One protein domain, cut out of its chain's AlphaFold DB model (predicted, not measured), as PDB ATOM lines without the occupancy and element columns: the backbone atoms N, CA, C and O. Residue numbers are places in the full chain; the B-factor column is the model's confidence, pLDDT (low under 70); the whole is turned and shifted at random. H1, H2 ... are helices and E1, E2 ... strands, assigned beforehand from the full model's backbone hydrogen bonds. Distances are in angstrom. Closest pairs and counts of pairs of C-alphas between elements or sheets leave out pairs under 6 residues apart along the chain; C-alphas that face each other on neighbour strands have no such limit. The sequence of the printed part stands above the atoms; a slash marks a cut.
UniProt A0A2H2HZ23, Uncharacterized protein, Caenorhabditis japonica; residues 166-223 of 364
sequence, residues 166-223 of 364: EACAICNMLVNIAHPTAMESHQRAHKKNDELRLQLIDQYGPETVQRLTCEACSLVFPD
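This is residues 166 to 223 of the 364 residues of an uncharacterized protein of Caenorhabditis japonica (UniProt A0A2H2HZ23). What does the eye meet first? One long helix, H1, makes the long axis, and smaller pieces hang on one side of it near its two ends: the loop and short strand E1 near its first end, and the short helix H2 with the tail of residues 212 to 223 towards its other end. The tail folds out from H2 into a loop and comes back towards H1. How is it made up? The printed part has 58 residues, with one named strand and two named helices in the order E1, H1, H2, and its class is mostly helix. What is its outline? It is a loose rod with a radius of gyration of the C-alphas of 13.3 A, spanning 40 by 20 by 17 A.

Where is the longest helix? H1 holds residues 181 to 204, runs 34.0 A from first to last C-alpha, and begins with C-alpha 181 at (189.405, 129.270, 154.550). Where are the two smaller elements? The strand E1 holds residues 174 to 176 and begins with C-alpha 174 at (187.046, 116.389, 148.966). The helix H2 holds residues 206 to 211 and ends with C-alpha 211 at (160.514, 120.173, 142.764).

How do H1 and H2 stand to each other? They touch, H1 with residues 197 to 201 alone, and the closest C-alphas are those of Leu 200 and Val 209, 6.1 A apart. Their lines stand at a steep tilt of 62 degrees, and they run opposite ways. Where is E1? Its closest C-alpha to H1 is that of Val 175, 6.2 A from that of Met 183, while E1 and H2 are apart. What pairs with E1? It pairs with no named strand, but residues 166 to 167 form a short antiparallel pairing with residues 174 to 175 of E1. What do the helix backbones show? In H1 and H2 every O i to N i+4 pair is within hydrogen-bond range.

How far does it reach? The two C-alphas farthest apart are those of Ala 178 and Gly 205, 40.6 A, and those of the first and last printed residues, Glu 166 and Asp 223, are 30.8 A apart. Are there cuts or long links? The printed part has no cut, and the links E1 to H1 and H1 to H2 are both tight. Where is confidence low? The mean pLDDT of the printed part is 82.7, and it falls under 70 at residues 170 to 174 and at residue 179.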
ATOM      1  N   GLU A 166     190.437 117.273 152.830       77.19
ATOM      2  CA  GLU A 166     189.496 116.641 153.762       77.19
ATOM      3  C   GLU A 166     188.114 116.553 153.120       77.19
ATOM      4  O   GLU A 166     187.710 117.427 152.346       77.19
ATOM      5  N   ALA A 167     187.391 115.475 153.408       72.75
ATOM      6  CA  ALA A 167     186.027 115.294 152.937       72.75
ATOM      7  C   ALA A 167     185.061 116.133 153.780       72.75
ATOM      8  O   ALA A 167     185.081 116.085 155.006       72.75
ATOM      9  N   CYS A 168     184.170 116.878 153.131       77.25
ATOM     10  CA  CYS A 168     183.089 117.553 153.837       77.25
ATOM     11  C   CYS A 168     182.132 116.525 154.454       77.25
ATOM     12  O   CYS A 168     181.565 115.715 153.732       77.25
ATOM     13  N   ALA A 169     181.850 116.611 155.753       76.75
ATOM     14  CA  ALA A 169     180.911 115.701 156.419       76.75
ATOM     15  C   ALA A 169     179.465 115.751 155.872       76.75
ATOM     16  O   ALA A 169     178.702 114.816 156.087       76.75
ATOM     17  N   ILE A 170     179.084 116.826 155.169       68.31
ATOM     18  CA  ILE A 170     177.718 117.036 154.660       68.31
ATOM     19  C   ILE A 170     177.536 116.405 153.274       68.31
ATOM     20  O   ILE A 170     176.577 115.681 153.041       68.31
ATOM     21  N   CYS A 171     178.457 116.666 152.342       68.19
ATOM     22  CA  CYS A 171     178.339 116.203 150.951       68.19
ATOM     23  C   CYS A 171     179.435 115.218 150.522       68.19
ATOM     24  O   CYS A 171     179.505 114.837 149.355       68.19
ATOM     25  N   ASN A 172     180.311 114.833 151.450       64.19
ATOM     26  CA  ASN A 172     181.453 113.938 151.269       64.19
ATOM     27  C   ASN A 172     182.439 114.356 150.160       64.19
ATOM     28  O   ASN A 172     183.259 113.562 149.700       64.19
ATOM     29  N   MET A 173     182.364 115.613 149.711       65.56
ATOM     30  CA  MET A 173     183.237 116.150 148.675       65.56
ATOM     31  C   MET A 173     184.604 116.492 149.264       65.56
ATOM     32  O   MET A 173     184.688 117.125 150.314       65.56
ATOM     33  N   LEU A 174     185.671 116.089 148.571       69.31
ATOM     34  CA  LEU A 174     187.046 116.389 148.966       69.31
ATOM     35  C   LEU A 174     187.357 117.868 148.710       69.31
ATOM     36  O   LEU A 174     187.356 118.323 147.564       69.31
ATOM     37  N   VAL A 175     187.645 118.608 149.775       71.50
ATOM     38  CA  VAL A 175     187.988 120.032 149.742       71.50
ATOM     39  C   VAL A 175     189.460 120.198 150.090       71.50
ATOM     40  O   VAL A 175     189.949 119.602 151.041       71.50
ATOM     41  N   ASN A 176     190.170 121.019 149.315       76.81
ATOM     42  CA  ASN A 176     191.573 121.330 149.565       76.81
ATOM     43  C   ASN A 176     191.712 122.323 150.738       76.81
ATOM     44  O   ASN A 176     191.320 123.475 150.587       76.81
ATOM     45  N   ILE A 177     192.298 121.909 151.859       76.88
ATOM     46  CA  ILE A 177     192.595 122.707 153.060       76.88
ATOM     47  C   ILE A 177     194.023 123.276 153.069       76.88
ATOM     48  O   ILE A 177     194.453 123.859 154.060       76.88
ATOM     49  N   ALA A 178     194.772 123.203 151.964       71.81
ATOM     50  CA  ALA A 178     196.021 123.966 151.821       71.81
ATOM     51  C   ALA A 178     195.827 125.450 152.159       71.81
ATOM     52  O   ALA A 178     196.745 126.117 152.632       71.81
ATOM     53  N   HIS A 179     194.615 125.953 151.909       61.50
ATOM     54  CA  HIS A 179     194.159 127.243 152.385       61.50
ATOM     55  C   HIS A 179     193.111 127.048 153.499       61.50
ATOM     56  O   HIS A 179     192.065 126.447 153.238       61.50
ATOM     57  N   PRO A 180     193.324 127.588 154.714       71.00
ATOM     58  CA  PRO A 180     192.466 127.315 155.873       71.00
ATOM     59  C   PRO A 180     191.010 127.768 155.679       71.00
ATOM     60  O   PRO A 180     190.092 127.187 156.248       71.00
ATOM     61  N   THR A 181     190.762 128.758 154.818       80.44
ATOM     62  CA  THR A 181     189.405 129.270 154.550       80.44
ATOM     63  C   THR A 181     188.623 128.470 153.503       80.44
ATOM     64  O   THR A 181     187.454 128.765 153.260       80.44
ATOM     65  N   ALA A 182     189.230 127.480 152.843       75.94
ATOM     66  CA  ALA A 182     188.576 126.745 151.761       75.94
ATOM     67  C   ALA A 182     187.439 125.845 152.272       75.94
ATOM     68  O   ALA A 182     186.344 125.866 151.707       75.94
ATOM     69  N   MET A 183     187.666 125.120 153.375       79.62
ATOM     70  CA  MET A 183     186.624 124.319 154.030       79.62
ATOM     71  C   MET A 183     185.543 125.214 154.646       79.62
ATOM     72  O   MET A 183     184.357 124.942 154.491       79.62
ATOM     73  N   GLU A 184     185.933 126.336 155.255       83.69
ATOM     74  CA  GLU A 184     184.984 127.296 155.823       83.69
ATOM     75  C   GLU A 184     184.084 127.920 154.739       83.69
ATOM     76  O   GLU A 184     182.868 128.003 154.894       83.69
ATOM     77  N   SER A 185     184.657 128.313 153.597       81.69
ATOM     78  CA  SER A 185     183.905 128.823 152.443       81.69
ATOM     79  C   SER A 185     182.939 127.771 151.887       81.69
ATOM     80  O   SER A 185     181.780 128.074 151.596       81.69
ATOM     81  N   HIS A 186     183.387 126.517 151.804       80.25
ATOM     82  CA  HIS A 186     182.551 125.394 151.395       80.25
ATOM     83  C   HIS A 186     181.386 125.153 152.373       80.25
ATOM     84  O   HIS A 186     180.242 125.009 151.946       80.25
ATOM     85  N   GLN A 187     181.638 125.195 153.683       83.25
ATOM     86  CA  GLN A 187     180.607 125.072 154.720       83.25
ATOM     87  C   GLN A 187     179.611 126.239 154.702       83.25
ATOM     88  O   GLN A 187     178.406 126.028 154.840       83.25
ATOM     89  N   ARG A 188     180.074 127.472 154.451       87.38
ATOM     90  CA  ARG A 188     179.186 128.630 154.252       87.38
ATOM     91  C   ARG A 188     178.265 128.449 153.042       87.38
ATOM     92  O   ARG A 188     177.159 128.987 153.056       87.38
ATOM     93  N   ALA A 189     178.688 127.717 152.010       83.12
ATOM     94  CA  ALA A 189     177.835 127.418 150.860       83.12
ATOM     95  C   ALA A 189     176.674 126.480 151.230       83.12
ATOM     96  O   ALA A 189     175.554 126.734 150.791       83.12
ATOM     97  N   HIS A 190     176.912 125.472 152.082       83.56
ATOM     98  CA  HIS A 190     175.842 124.628 152.639       83.56
ATOM     99  C   HIS A 190     174.848 125.461 153.442       83.56
ATOM    100  O   HIS A 190     173.667 125.476 153.115       83.56
ATOM    101  N   LYS A 191     175.346 126.277 154.382       88.38
ATOM    102  CA  LYS A 191     174.495 127.151 155.204       88.38
ATOM    103  C   LYS A 191     173.605 128.070 154.357       88.38
ATOM    104  O   LYS A 191     172.420 128.210 154.630       88.38
ATOM    105  N   LYS A 192     174.156 128.665 153.294       88.56
ATOM    106  CA  LYS A 192     173.381 129.494 152.358       88.56
ATOM    107  C   LYS A 192     172.335 128.699 151.576       88.56
ATOM    108  O   LYS A 192     171.289 129.249 151.244       88.56
ATOM    109  N   ASN A 193     172.614 127.441 151.235       90.75
ATOM    110  CA  ASN A 193     171.638 126.591 150.556       90.75
ATOM    111  C   ASN A 193     170.489 126.199 151.495       90.75
ATOM    112  O   ASN A 193     169.335 126.224 151.075       90.75
ATOM    113  N   ASP A 194     170.790 125.942 152.768       90.12
ATOM    114  CA  ASP A 194     169.783 125.679 153.800       90.12
ATOM    115  C   ASP A 194     168.900 126.909 154.052       90.12
ATOM    116  O   ASP A 194     167.675 126.804 154.106       90.12
ATOM    117  N   GLU A 195     169.506 128.099 154.132       92.75
ATOM    118  CA  GLU A 195     168.779 129.373 154.219       92.75
ATOM    119  C   GLU A 195     167.852 129.570 153.010       92.75
ATOM    120  O   GLU A 195     166.682 129.916 153.181       92.75
ATOM    121  N   LEU A 196     168.335 129.288 151.794       90.62
ATOM    122  CA  LEU A 196     167.519 129.335 150.577       90.62
ATOM    123  C   LEU A 196     166.357 128.336 150.635       90.62
ATOM    124  O   LEU A 196     165.239 128.673 150.252       90.62
ATOM    125  N   ARG A 197     166.594 127.116 151.129       91.75
ATOM    126  CA  ARG A 197     165.544 126.108 151.300       91.75
ATOM    127  C   ARG A 197     164.442 126.624 152.221       91.75
ATOM    128  O   ARG A 197     163.274 126.519 151.863       91.75
ATOM    129  N   LEU A 198     164.799 127.209 153.365       92.81
ATOM    130  CA  LEU A 198     163.831 127.783 154.304       92.81
ATOM    131  C   LEU A 198     163.051 128.950 153.686       92.81
ATOM    132  O   LEU A 198     161.830 128.986 153.803       92.81
ATOM    133  N   GLN A 199     163.731 129.854 152.976       92.75
ATOM    134  CA  GLN A 199     163.087 130.979 152.286       92.75
ATOM    135  C   GLN A 199     162.085 130.512 151.227       92.75
ATOM    136  O   GLN A 199     160.980 131.038 151.137       92.75
ATOM    137  N   LEU A 200     162.444 129.500 150.435       90.62
ATOM    138  CA  LEU A 200     161.552 128.959 149.412       90.62
ATOM    139  C   LEU A 200     160.368 128.196 150.024       90.62
ATOM    140  O   LEU A 200     159.280 128.222 149.449       90.62
ATOM    141  N   ILE A 201     160.555 127.541 151.178       92.06
ATOM    142  CA  ILE A 201     159.462 126.887 151.915       92.06
ATOM    143  C   ILE A 201     158.475 127.933 152.430       92.06
ATOM    144  O   ILE A 201     157.274 127.739 152.272       92.06
ATOM    145  N   ASP A 202     158.973 129.031 152.999       91.19
ATOM    146  CA  ASP A 202     158.143 130.133 153.491       91.19
ATOM    147  C   ASP A 202     157.347 130.796 152.354       91.19
ATOM    148  O   ASP A 202     156.145 131.024 152.474       91.19
ATOM    149  N   GLN A 203     157.988 131.021 151.203       91.19
ATOM    150  CA  GLN A 203     157.372 131.739 150.088       91.19
ATOM    151  C   GLN A 203     156.418 130.887 149.231       91.19
ATOM    152  O   GLN A 203     155.387 131.388 148.784       91.19
ATOM    153  N   TYR A 204     156.757 129.623 148.954       88.94
ATOM    154  CA  TYR A 204     156.050 128.788 147.964       88.94
ATOM    155  C   TYR A 204     155.566 127.437 148.506       88.94
ATOM    156  O   TYR A 204     154.987 126.642 147.754       88.94
ATOM    157  N   GLY A 205     155.809 127.156 149.786       90.00
ATOM    158  CA  GLY A 205     155.467 125.894 150.430       90.00
ATOM    159  C   GLY A 205     156.426 124.734 150.105       90.00
ATOM    160  O   GLY A 205     157.187 124.770 149.133       90.00
ATOM    161  N   PRO A 206     156.385 123.655 150.910       88.06
ATOM    162  CA  PRO A 206     157.344 122.550 150.838       88.06
ATOM    163  C   PRO A 206     157.258 121.731 149.540       88.06
ATOM    164  O   PRO A 206     158.282 121.247 149.056       88.06
ATOM    165  N   GLU A 207     156.073 121.605 148.935       86.12
ATOM    166  CA  GLU A 207     155.898 120.848 147.687       86.12
ATOM    167  C   GLU A 207     156.616 121.499 146.500       86.12
ATOM    168  O   GLU A 207     157.199 120.816 145.655       86.12
ATOM    169  N   THR A 208     156.617 122.833 146.440       84.00
ATOM    170  CA  THR A 208     157.303 123.574 145.377       84.00
ATOM    171  C   THR A 208     158.817 123.488 145.541       84.00
ATOM    172  O   THR A 208     159.526 123.272 144.560       84.00
ATOM    173  N   VAL A 209     159.317 123.557 146.777       89.56
ATOM    174  CA  VAL A 209     160.750 123.402 147.084       89.56
ATOM    175  C   VAL A 209     161.259 122.010 146.732       89.56
ATOM    176  O   VAL A 209     162.375 121.874 146.230       89.56
ATOM    177  N   GLN A 210     160.446 120.971 146.942       89.00
ATOM    178  CA  GLN A 210     160.817 119.605 146.579       89.00
ATOM    179  C   GLN A 210     161.084 119.472 145.074       89.00
ATOM    180  O   GLN A 210     162.066 118.841 144.692       89.00
ATOM    181  N   ARG A 211     160.285 120.134 144.223       88.56
ATOM    182  CA  ARG A 211     160.514 120.173 142.764       88.56
ATOM    183  C   ARG A 211     161.794 120.910 142.371       88.56
ATOM    184  O   ARG A 211     162.382 120.600 141.346       88.56
ATOM    185  N   LEU A 212     162.225 121.867 143.186       90.31
ATOM    186  CA  LEU A 212     163.455 122.637 142.985       90.31
ATOM    187  C   LEU A 212     164.678 122.017 143.685       90.31
ATOM    188  O   LEU A 212     165.766 122.598 143.678       90.31
ATOM    189  N   THR A 213     164.513 120.841 144.296       88.62
ATOM    190  CA  THR A 213     165.580 120.098 144.969       88.62
ATOM    191  C   THR A 213     166.161 119.056 144.018       88.62
ATOM    192  O   THR A 213     165.435 118.298 143.383       88.62
ATOM    193  N   CYS A 214     167.487 118.973 143.931       84.62
ATOM    194  CA  CYS A 214     168.139 117.921 143.166       84.62
ATOM    195  C   CYS A 214     168.014 116.571 143.872       84.62
ATOM    196  O   CYS A 214     168.511 116.401 144.979       84.62
ATOM    197  N   GLU A 215     167.447 115.571 143.204       83.38
ATOM    198  CA  GLU A 215     167.275 114.227 143.774       83.38
ATOM    199  C   GLU A 215     168.605 113.508 144.065       83.38
ATOM    200  O   GLU A 215     168.679 112.671 144.959       83.38
ATOM    201  N   ALA A 216     169.672 113.840 143.334       72.19
ATOM    202  CA  ALA A 216     170.953 113.142 143.436       72.19
ATOM    203  C   ALA A 216     171.900 113.713 144.507       72.19
ATOM    204  O   ALA A 216     172.794 113.004 144.964       72.19
ATOM    205  N   CYS A 217     171.742 114.979 144.901       76.12
ATOM    206  CA  CYS A 217     172.591 115.618 145.919       76.12
ATOM    207  C   CYS A 217     171.827 116.447 146.959       76.12
ATOM    208  O   CYS A 217     172.449 117.053 147.823       76.12
ATOM    209  N   SER A 218     170.496 116.476 146.884       83.50
ATOM    210  CA  SER A 218     169.592 117.197 147.793       83.50
ATOM    211  C   SER A 218     169.789 118.720 147.872       83.50
ATOM    212  O   SER A 218     169.183 119.367 148.723       83.50
ATOM    213  N   LEU A 219     170.578 119.319 146.970       83.88
ATOM    214  CA  LEU A 219     170.741 120.773 146.875       83.88
ATOM    215  C   LEU A 219     169.474 121.442 146.334       83.88
ATOM    216  O   LEU A 219     168.883 120.964 145.363       83.88
ATOM    217  N   VAL A 220     169.099 122.575 146.926       89.94
ATOM    218  CA  VAL A 220     167.937 123.378 146.515       89.94
ATOM    219  C   VAL A 220     168.366 124.528 145.616       89.94
ATOM    220  O   VAL A 220     169.370 125.196 145.873       89.94
ATOM    221  N   PHE A 221     167.595 124.775 144.564       91.25
ATOM    222  CA  PHE A 221     167.841 125.844 143.601       91.25
ATOM    223  C   PHE A 221     166.688 126.852 143.605       91.25
ATOM    224  O   PHE A 221     165.564 126.490 143.931       91.25
ATOM    225  N   PRO A 222     166.939 128.123 143.244       88.12
ATOM    226  CA  PRO A 222     165.881 129.130 143.201       88.12
ATOM    227  C   PRO A 222     164.892 128.884 142.054       88.12
ATOM    228  O   PRO A 222     163.718 129.191 142.200       88.12
ATOM    229  N   ASP A 223     165.361 128.294 140.945       91.06
ATOM    230  CA  ASP A 223     164.576 128.087 139.728       91.06
ATOM    231  C   ASP A 223     164.901 126.742 139.069       91.06
ATOM    232  O   ASP A 223     166.040 126.258 139.121       91.06
TER     233      ASP A 223